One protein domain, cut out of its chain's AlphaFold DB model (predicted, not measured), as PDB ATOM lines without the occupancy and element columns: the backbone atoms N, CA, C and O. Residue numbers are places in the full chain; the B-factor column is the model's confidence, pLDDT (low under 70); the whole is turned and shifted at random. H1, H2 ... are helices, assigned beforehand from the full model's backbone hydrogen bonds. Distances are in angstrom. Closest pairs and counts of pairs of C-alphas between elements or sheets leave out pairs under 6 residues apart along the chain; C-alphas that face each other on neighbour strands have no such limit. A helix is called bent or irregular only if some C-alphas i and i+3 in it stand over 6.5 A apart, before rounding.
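Overview. This is residues 350 to 413 of the 413 residues of an uncharacterized protein of Amborella trichopoda (UniProt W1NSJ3). A helical hairpin made of H2 and H3 has a third helix, H1, set off from it across a gap, and the three helices run back and forth along the longest axis. The tight link after H1 crosses that gap to reach H2, and H1 touches neither of the other two helices. The printed part has 64 residues with three named helices, H1, H2 and H3 in that order, and no named strand; the class is all helix. The whole is only just compact, close to loose, with a radius of gyration of the C-alphas of 12.6 A, and elongated, with spans of 37 by 23 by 17 A.

Along the chain. H1 is residues 351 to 368, 26.1 A from first to last C-alpha, and begins with C-alpha 351 at (-7.262, -40.426, 12.196). H2 is residues 374 to 394, the longest helix with 21 residues and 30.7 A, and begins with C-alpha 374 at (1.630, -48.763, 44.303). H3 is residues 399 to 412, 20.4 A long, and ends with C-alpha 412 at (3.816, -53.719, 34.614). No helix is bent or irregular.

Arrangement. H1 and H2 are apart, although they follow each other in the chain. H1 and H3 are apart too, but only just, with their closest C-alphas 8.2 A from each other. H2 and H3 touch, with 5 pairs of C-alphas within 8 A. Their closest C-alphas are those of Arg 392 and Phe 401, 6.5 A apart. They run opposite ways at a shallow tilt of 19 degrees, as a helical hairpin, and their centres are 11.0 A apart. In H1, H2 and H3 every O i to N i+4 pair is within hydrogen-bond range.

Size, cuts and confidence. The two C-alphas farthest apart are those of Ser 350 and Leu 375, 38.4 A. The printed part has no cut, and it ends at residue 413, the chain's last residue. The links H1 to H2, with 5 residues, and H2 to H3, with 4 residues, are both tight. Residues 356 to 365, which belong to H1, stand free, as do residues 370 to 376, of which 374 to 376 belong to H2, and residues 393 to 399. The mean pLDDT of the printed part is 79.6. It is under 70 at 11 residues: 350 to 353, 355 to 356, 358, 360 to 361 and 363 to 364. The mean pLDDT of H1 is 68, against 85 for H2 and 86 for H3.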
ATOM      1  N   SER A 350      -9.007 -36.344  10.295       66.75
ATOM      2  CA  SER A 350      -7.770 -37.113  10.285       66.75
ATOM      3  C   SER A 350      -7.733 -38.116  11.448       66.75
ATOM      4  O   SER A 350      -7.831 -37.719  12.618       66.75
ATOM      5  N   PRO A 351      -7.492 -39.411  11.169       55.16
ATOM      6  CA  PRO A 351      -7.262 -40.426  12.196       55.16
ATOM      7  C   PRO A 351      -6.176 -40.014  13.203       55.16
ATOM      8  O   PRO A 351      -6.302 -40.282  14.398       55.16
ATOM      9  N   SER A 352      -5.149 -39.282  12.756       61.00
ATOM     10  CA  SER A 352      -4.032 -38.844  13.602       61.00
ATOM     11  C   SER A 352      -4.434 -37.840  14.691       61.00
ATOM     12  O   SER A 352      -3.832 -37.829  15.772       61.00
ATOM     13  N   PHE A 353      -5.473 -37.031  14.458       63.50
ATOM     14  CA  PHE A 353      -5.976 -36.071  15.443       63.50
ATOM     15  C   PHE A 353      -6.735 -36.778  16.571       63.50
ATOM     16  O   PHE A 353      -6.468 -36.530  17.748       63.50
ATOM     17  N   LYS A 354      -7.610 -37.734  16.225       70.50
ATOM     18  CA  LYS A 354      -8.329 -38.563  17.209       70.50
ATOM     19  C   LYS A 354      -7.361 -39.368  18.075       70.50
ATOM     20  O   LYS A 354      -7.491 -39.367  19.297       70.50
ATOM     21  N   VAL A 355      -6.341 -39.973  17.462       66.75
ATOM     22  CA  VAL A 355      -5.276 -40.690  18.183       66.75
ATOM     23  C   VAL A 355      -4.521 -39.752  19.133       66.75
ATOM     24  O   VAL A 355      -4.278 -40.109  20.285       66.75
ATOM     25  N   SER A 356      -4.202 -38.530  18.699       62.66
ATOM     26  CA  SER A 356      -3.510 -37.540  19.539       62.66
ATOM     27  C   SER A 356      -4.353 -37.079  20.731       62.66
ATOM     28  O   SER A 356      -3.820 -36.904  21.827       62.66
ATOM     29  N   MET A 357      -5.668 -36.940  20.551       70.56
ATOM     30  CA  MET A 357      -6.605 -36.582  21.618       70.56
ATOM     31  C   MET A 357      -6.724 -37.693  22.666       70.56
ATOM     32  O   MET A 357      -6.554 -37.431  23.857       70.56
ATOM     33  N   VAL A 358      -6.926 -38.939  22.225       65.81
ATOM     34  CA  VAL A 358      -6.965 -40.113  23.112       65.81
ATOM     35  C   VAL A 358      -5.646 -40.244  23.873       65.81
ATOM     36  O   VAL A 358      -5.647 -40.423  25.090       65.81
ATOM     37  N   ARG A 359      -4.511 -40.052  23.190       71.94
ATOM     38  CA  ARG A 359      -3.182 -40.037  23.815       71.94
ATOM     39  C   ARG A 359      -3.041 -38.928  24.862       71.94
ATOM     40  O   ARG A 359      -2.446 -39.165  25.911       71.94
ATOM     41  N   GLY A 360      -3.571 -37.734  24.597       67.88
ATOM     42  CA  GLY A 360      -3.573 -36.609  25.536       67.88
ATOM     43  C   GLY A 360      -4.417 -36.887  26.781       67.88
ATOM     44  O   GLY A 360      -3.941 -36.697  27.899       67.88
ATOM     45  N   MET A 361      -5.629 -37.416  26.599       69.06
ATOM     46  CA  MET A 361      -6.513 -37.803  27.703       69.06
ATOM     47  C   MET A 361      -5.906 -38.915  28.559       69.06
ATOM     48  O   MET A 361      -5.929 -38.828  29.786       69.06
ATOM     49  N   LEU A 362      -5.310 -39.924  27.918       70.56
ATOM     50  CA  LEU A 362      -4.628 -41.007  28.615       70.56
ATOM     51  C   LEU A 362      -3.439 -40.474  29.421       70.56
ATOM     52  O   LEU A 362      -3.299 -40.802  30.594       70.56
ATOM     53  N   ARG A 363      -2.623 -39.585  28.838       69.88
ATOM     54  CA  ARG A 363      -1.506 -38.942  29.548       69.88
ATOM     55  C   ARG A 363      -1.963 -38.130  30.754       69.88
ATOM     56  O   ARG A 363      -1.335 -38.245  31.797       69.88
ATOM     57  N   LEU A 364      -3.032 -37.346  30.632       64.88
ATOM     58  CA  LEU A 364      -3.571 -36.556  31.746       64.88
ATOM     59  C   LEU A 364      -4.098 -37.450  32.874       64.88
ATOM     60  O   LEU A 364      -3.857 -37.171  34.045       64.88
ATOM     61  N   ARG A 365      -4.770 -38.556  32.531       71.38
ATOM     62  CA  ARG A 365      -5.239 -39.536  33.520       71.38
ATOM     63  C   ARG A 365      -4.080 -40.254  34.205       71.38
ATOM     64  O   ARG A 365      -4.073 -40.317  35.426       71.38
ATOM     65  N   LEU A 366      -3.075 -40.698  33.449       70.25
ATOM     66  CA  LEU A 366      -1.863 -41.314  34.001       70.25
ATOM     67  C   LEU A 366      -1.036 -40.326  34.841       70.25
ATOM     68  O   LEU A 366      -0.462 -40.712  35.852       70.25
ATOM     69  N   GLN A 367      -1.002 -39.040  34.479       76.75
ATOM     70  CA  GLN A 367      -0.384 -37.997  35.306       76.75
ATOM     71  C   GLN A 367      -1.126 -37.788  36.630       76.75
ATOM     72  O   GLN A 367      -0.477 -37.520  37.636       76.75
ATOM     73  N   GLY A 368      -2.450 -37.954  36.651       71.31
ATOM     74  CA  GLY A 368      -3.243 -37.935  37.882       71.31
ATOM     75  C   GLY A 368      -2.939 -39.096  38.834       71.31
ATOM     76  O   GLY A 368      -3.176 -38.967  40.028       71.31
ATOM     77  N   LEU A 369      -2.359 -40.192  38.332       70.75
ATOM     78  CA  LEU A 369      -1.907 -41.326  39.148       70.75
ATOM     79  C   LEU A 369      -0.529 -41.087  39.786       70.75
ATOM     80  O   LEU A 369      -0.030 -41.920  40.547       70.75
ATOM     81  N   ARG A 370       0.119 -39.950  39.492       73.81
ATOM     82  CA  ARG A 370       1.434 -39.606  40.038       73.81
ATOM     83  C   ARG A 370       1.295 -39.285  41.529       73.81
ATOM     84  O   ARG A 370       0.911 -38.182  41.898       73.81
ATOM     85  N   GLY A 371       1.629 -40.259  42.374       78.88
ATOM     86  CA  GLY A 371       1.522 -40.161  43.835       78.88
ATOM     87  C   GLY A 371       0.520 -41.132  44.465       78.88
ATOM     88  O   GLY A 371       0.440 -41.178  45.690       78.88
ATOM     89  N   CYS A 372      -0.200 -41.927  43.667       79.88
ATOM     90  CA  CYS A 372      -1.007 -43.027  44.192       79.88
ATOM     91  C   CYS A 372      -0.106 -44.112  44.814       79.88
ATOM     92  O   CYS A 372       0.972 -44.398  44.276       79.88
ATOM     93  N   PRO A 373      -0.524 -44.743  45.927       85.88
ATOM     94  CA  PRO A 373       0.121 -45.943  46.439       85.88
ATOM     95  C   PRO A 373       0.215 -47.018  45.351       85.88
ATOM     96  O   PRO A 373      -0.724 -47.230  44.587       85.88
ATOM     97  N   LEU A 374       1.336 -47.737  45.314       78.56
ATOM     98  CA  LEU A 374       1.630 -48.763  44.303       78.56
ATOM     99  C   LEU A 374       0.547 -49.861  44.220       78.56
ATOM    100  O   LEU A 374       0.295 -50.402  43.149       78.56
ATOM    101  N   LEU A 375      -0.128 -50.140  45.340       79.94
ATOM    102  CA  LEU A 375      -1.251 -51.079  45.425       79.94
ATOM    103  C   LEU A 375      -2.483 -50.601  44.639       79.94
ATOM    104  O   LEU A 375      -3.079 -51.389  43.913       79.94
ATOM    105  N   GLU A 376      -2.826 -49.312  44.720       82.19
ATOM    106  CA  GLU A 376      -3.955 -48.734  43.976       82.19
ATOM    107  C   GLU A 376      -3.645 -48.655  42.478       82.19
ATOM    108  O   GLU A 376      -4.516 -48.881  41.640       82.19
ATOM    109  N   LEU A 377      -2.383 -48.384  42.122       83.56
ATOM    110  CA  LEU A 377      -1.950 -48.372  40.726       83.56
ATOM    111  C   LEU A 377      -2.127 -49.748  40.065       83.56
ATOM    112  O   LEU A 377      -2.560 -49.811  38.915       83.56
ATOM    113  N   GLY A 378      -1.846 -50.832  40.796       88.06
ATOM    114  CA  GLY A 378      -2.049 -52.201  40.315       88.06
ATOM    115  C   GLY A 378      -3.512 -52.505  39.986       88.06
ATOM    116  O   GLY A 378      -3.803 -53.021  38.908       88.06
ATOM    117  N   GLU A 379      -4.443 -52.118  40.864       86.06
ATOM    118  CA  GLU A 379      -5.886 -52.292  40.627       86.06
ATOM    119  C   GLU A 379      -6.362 -51.490  39.406       86.06
ATOM    120  O   GLU A 379      -7.068 -52.017  38.543       86.06
ATOM    121  N   TRP A 380      -5.918 -50.238  39.273       84.31
ATOM    122  CA  TRP A 380      -6.254 -49.395  38.122       84.31
ATOM    123  C   TRP A 380      -5.681 -49.918  36.805       84.31
ATOM    124  O   TRP A 380      -6.357 -49.859  35.774       84.31
ATOM    125  N   MET A 381      -4.453 -50.438  36.822       86.19
ATOM    126  CA  MET A 381      -3.851 -51.065  35.649       86.19
ATOM    127  C   MET A 381      -4.620 -52.306  35.206       86.19
ATOM    128  O   MET A 381      -4.763 -52.530  34.004       86.19
ATOM    129  N   GLU A 382      -5.154 -53.077  36.151       89.38
ATOM    130  CA  GLU A 382      -5.938 -54.264  35.830       89.38
ATOM    131  C   GLU A 382      -7.291 -53.904  35.214       89.38
ATOM    132  O   GLU A 382      -7.656 -54.441  34.168       89.38
ATOM    133  N   VAL A 383      -7.985 -52.906  35.772       85.75
ATOM    134  CA  VAL A 383      -9.211 -52.355  35.168       85.75
ATOM    135  C   VAL A 383      -8.931 -51.850  33.754       85.75
ATOM    136  O   VAL A 383      -9.678 -52.147  32.818       85.75
ATOM    137  N   PHE A 384      -7.824 -51.133  33.564       83.56
ATOM    138  CA  PHE A 384      -7.449 -50.629  32.251       83.56
ATOM    139  C   PHE A 384      -7.125 -51.762  31.262       83.56
ATOM    140  O   PHE A 384      -7.582 -51.705  30.119       83.56
ATOM    141  N   ARG A 385      -6.421 -52.822  31.692       90.38
ATOM    142  CA  ARG A 385      -6.188 -54.035  30.886       90.38
ATOM    143  C   ARG A 385      -7.498 -54.680  30.444       90.38
ATOM    144  O   ARG A 385      -7.657 -54.972  29.259       90.38
ATOM    145  N   VAL A 386      -8.453 -54.844  31.359       89.75
ATOM    146  CA  VAL A 386      -9.774 -55.415  31.050       89.75
ATOM    147  C   VAL A 386     -10.528 -54.543  30.040       89.75
ATOM    148  O   VAL A 386     -11.074 -55.065  29.064       89.75
ATOM    149  N   CYS A 387     -10.507 -53.217  30.197       83.38
ATOM    150  CA  CYS A 387     -11.120 -52.295  29.237       83.38
ATOM    151  C   CYS A 387     -10.479 -52.386  27.842       83.38
ATOM    152  O   CYS A 387     -11.195 -52.419  26.836       83.38
ATOM    153  N   VAL A 388      -9.145 -52.439  27.766       86.25
ATOM    154  CA  VAL A 388      -8.405 -52.580  26.500       86.25
ATOM    155  C   VAL A 388      -8.728 -53.916  25.832       86.25
ATOM    156  O   VAL A 388      -9.062 -53.926  24.647       86.25
ATOM    157  N   ALA A 389      -8.735 -55.020  26.583       88.31
ATOM    158  CA  ALA A 389      -9.086 -56.346  26.075       88.31
ATOM    159  C   ALA A 389     -10.537 -56.415  25.566       88.31
ATOM    160  O   ALA A 389     -10.793 -56.927  24.472       88.31
ATOM    161  N   SER A 390     -11.482 -55.832  26.310       87.25
ATOM    162  CA  SER A 390     -12.892 -55.754  25.910       87.25
ATOM    163  C   SER A 390     -13.052 -54.980  24.596       87.25
ATOM    164  O   SER A 390     -13.665 -55.472  23.645       87.25
ATOM    165  N   ARG A 391     -12.399 -53.817  24.470       79.69
ATOM    166  CA  ARG A 391     -12.424 -53.008  23.238       79.69
ATOM    167  C   ARG A 391     -11.718 -53.688  22.068       79.69
ATOM    168  O   ARG A 391     -12.200 -53.573  20.942       79.69
ATOM    169  N   ARG A 392     -10.632 -54.421  22.320       89.38
ATOM    170  CA  ARG A 392      -9.916 -55.201  21.302       89.38
ATOM    171  C   ARG A 392     -10.790 -56.317  20.733       89.38
ATOM    172  O   ARG A 392     -10.752 -56.545  19.529       89.38
ATOM    173  N   SER A 393     -11.626 -56.958  21.553       84.19
ATOM    174  CA  SER A 393     -12.559 -57.981  21.053       84.19
ATOM    175  C   SER A 393     -13.612 -57.409  20.092       84.19
ATOM    176  O   SER A 393     -14.002 -58.078  19.138       84.19
ATOM    177  N   ALA A 394     -14.012 -56.148  20.283       82.62
ATOM    178  CA  ALA A 394     -14.918 -55.437  19.382       82.62
ATOM    179  C   ALA A 394     -14.229 -54.886  18.114       82.62
ATOM    180  O   ALA A 394     -14.900 -54.654  17.110       82.62
ATOM    181  N   PHE A 395     -12.907 -54.667  18.150       88.62
ATOM    182  CA  PHE A 395     -12.125 -54.069  17.061       88.62
ATOM    183  C   PHE A 395     -10.748 -54.754  16.932       88.62
ATOM    184  O   PHE A 395      -9.733 -54.184  17.347       88.62
ATOM    185  N   PRO A 396     -10.695 -55.975  16.365       83.12
ATOM    186  CA  PRO A 396      -9.495 -56.818  16.395       83.12
ATOM    187  C   PRO A 396      -8.304 -56.251  15.607       83.12
ATOM    188  O   PRO A 396      -7.161 -56.493  15.987       83.12
ATOM    189  N   ASP A 397      -8.557 -55.442  14.573       90.00
ATOM    190  CA  ASP A 397      -7.525 -54.941  13.650       90.00
ATOM    191  C   ASP A 397      -6.922 -53.582  14.058       90.00
ATOM    192  O   ASP A 397      -6.186 -52.950  13.300       90.00
ATOM    193  N   GLY A 398      -7.232 -53.081  15.257       87.94
ATOM    194  CA  GLY A 398      -6.730 -51.783  15.700       87.94
ATOM    195  C   GLY A 398      -5.253 -51.828  16.100       87.94
ATOM    196  O   GLY A 398      -4.940 -52.220  17.223       87.94
ATOM    197  N   GLU A 399      -4.349 -51.313  15.256       88.12
ATOM    198  CA  GLU A 399      -2.918 -51.103  15.587       88.12
ATOM    199  C   GLU A 399      -2.710 -50.344  16.912       88.12
ATOM    200  O   GLU A 399      -1.718 -50.540  17.618       88.12
ATOM    201  N   ILE A 400      -3.683 -49.505  17.282       84.31
ATOM    202  CA  ILE A 400      -3.705 -48.768  18.544       84.31
ATOM    203  C   ILE A 400      -3.704 -49.691  19.770       84.31
ATOM    204  O   ILE A 400      -3.087 -49.347  20.776       84.31
ATOM    205  N   PHE A 401      -4.331 -50.870  19.691       90.81
ATOM    206  CA  PHE A 401      -4.372 -51.827  20.798       90.81
ATOM    207  C   PHE A 401      -3.023 -52.516  20.996       90.81
ATOM    208  O   PHE A 401      -2.607 -52.691  22.132       90.81
ATOM    209  N   ASN A 402      -2.274 -52.781  19.921       89.56
ATOM    210  CA  ASN A 402      -0.901 -53.285  20.038       89.56
ATOM    211  C   ASN A 402       0.021 -52.259  20.724       89.56
ATOM    212  O   ASN A 402       0.869 -52.626  21.534       89.56
ATOM    213  N   HIS A 403      -0.171 -50.965  20.443       85.56
ATOM    214  CA  HIS A 403       0.543 -49.894  21.148       85.56
ATOM    215  C   HIS A 403       0.132 -49.775  22.622       85.56
ATOM    216  O   HIS A 403       0.986 -49.525  23.472       85.56
ATOM    217  N   LEU A 404      -1.158 -49.935  22.931       84.69
ATOM    218  CA  LEU A 404      -1.656 -49.916  24.308       84.69
ATOM    219  C   LEU A 404      -1.145 -51.115  25.110       84.69
ATOM    220  O   LEU A 404      -0.720 -50.923  26.242       84.69
ATOM    221  N   ASP A 405      -1.099 -52.305  24.515       87.06
ATOM    222  CA  ASP A 405      -0.556 -53.500  25.164       87.06
ATOM    223  C   ASP A 405       0.945 -53.355  25.437       87.06
ATOM    224  O   ASP A 405       1.397 -53.642  26.542       87.06
ATOM    225  N   GLY A 406       1.712 -52.807  24.487       89.38
ATOM    226  CA  GLY A 406       3.124 -52.488  24.712       89.38
ATOM    227  C   GLY A 406       3.331 -51.452  25.824       89.38
ATOM    228  O   GLY A 406       4.247 -51.580  26.631       89.38
ATOM    229  N   LEU A 407       2.464 -50.437  25.915       82.62
ATOM    230  CA  LEU A 407       2.487 -49.477  27.025       82.62
ATOM    231  C   LEU A 407       2.138 -50.134  28.362       82.62
ATOM    232  O   LEU A 407       2.763 -49.804  29.363       82.62
ATOM    233  N   LEU A 408       1.162 -51.042  28.384       86.44
ATOM    234  CA  LEU A 408       0.746 -51.730  29.602       86.44
ATOM    235  C   LEU A 408       1.800 -52.712  30.100       86.44
ATOM    236  O   LEU A 408       2.022 -52.768  31.305       86.44
ATOM    237  N   GLN A 409       2.482 -53.411  29.192       88.75
ATOM    238  CA  GLN A 409       3.604 -54.281  29.535       88.75
ATOM    239  C   GLN A 409       4.758 -53.478  30.151       88.75
ATOM    240  O   GLN A 409       5.235 -53.810  31.228       88.75
ATOM    241  N   ASN A 410       5.129 -52.348  29.537       84.19
ATOM    242  CA  ASN A 410       6.181 -51.469  30.062       84.19
ATOM    243  C   ASN A 410       5.837 -50.817  31.412       84.19
ATOM    244  O   ASN A 410       6.726 -50.304  32.078       84.19
ATOM    245  N   LEU A 411       4.549 -50.725  31.759       78.88
ATOM    246  CA  LEU A 411       4.098 -50.207  33.052       78.88
ATOM    247  C   LEU A 411       3.981 -51.310  34.111       78.88
ATOM    248  O   LEU A 411       3.913 -50.986  35.294       78.88
ATOM    249  N   SER A 412       3.880 -52.578  33.696       81.44
ATOM    250  CA  SER A 412       3.816 -53.719  34.614       81.44
ATOM    251  C   SER A 412       5.187 -54.246  35.015       81.44
ATOM    252  O   SER A 412       5.293 -54.852  36.082       81.44
ATOM    253  N   ASP A 413       6.183 -54.047  34.152       81.44
ATOM    254  CA  ASP A 413       7.598 -54.330  34.403       81.44
ATOM    255  C   ASP A 413       8.224 -53.215  35.262       81.44
ATOM    256  O   ASP A 413       9.015 -53.550  36.178       81.44
TER     257      ASP A 413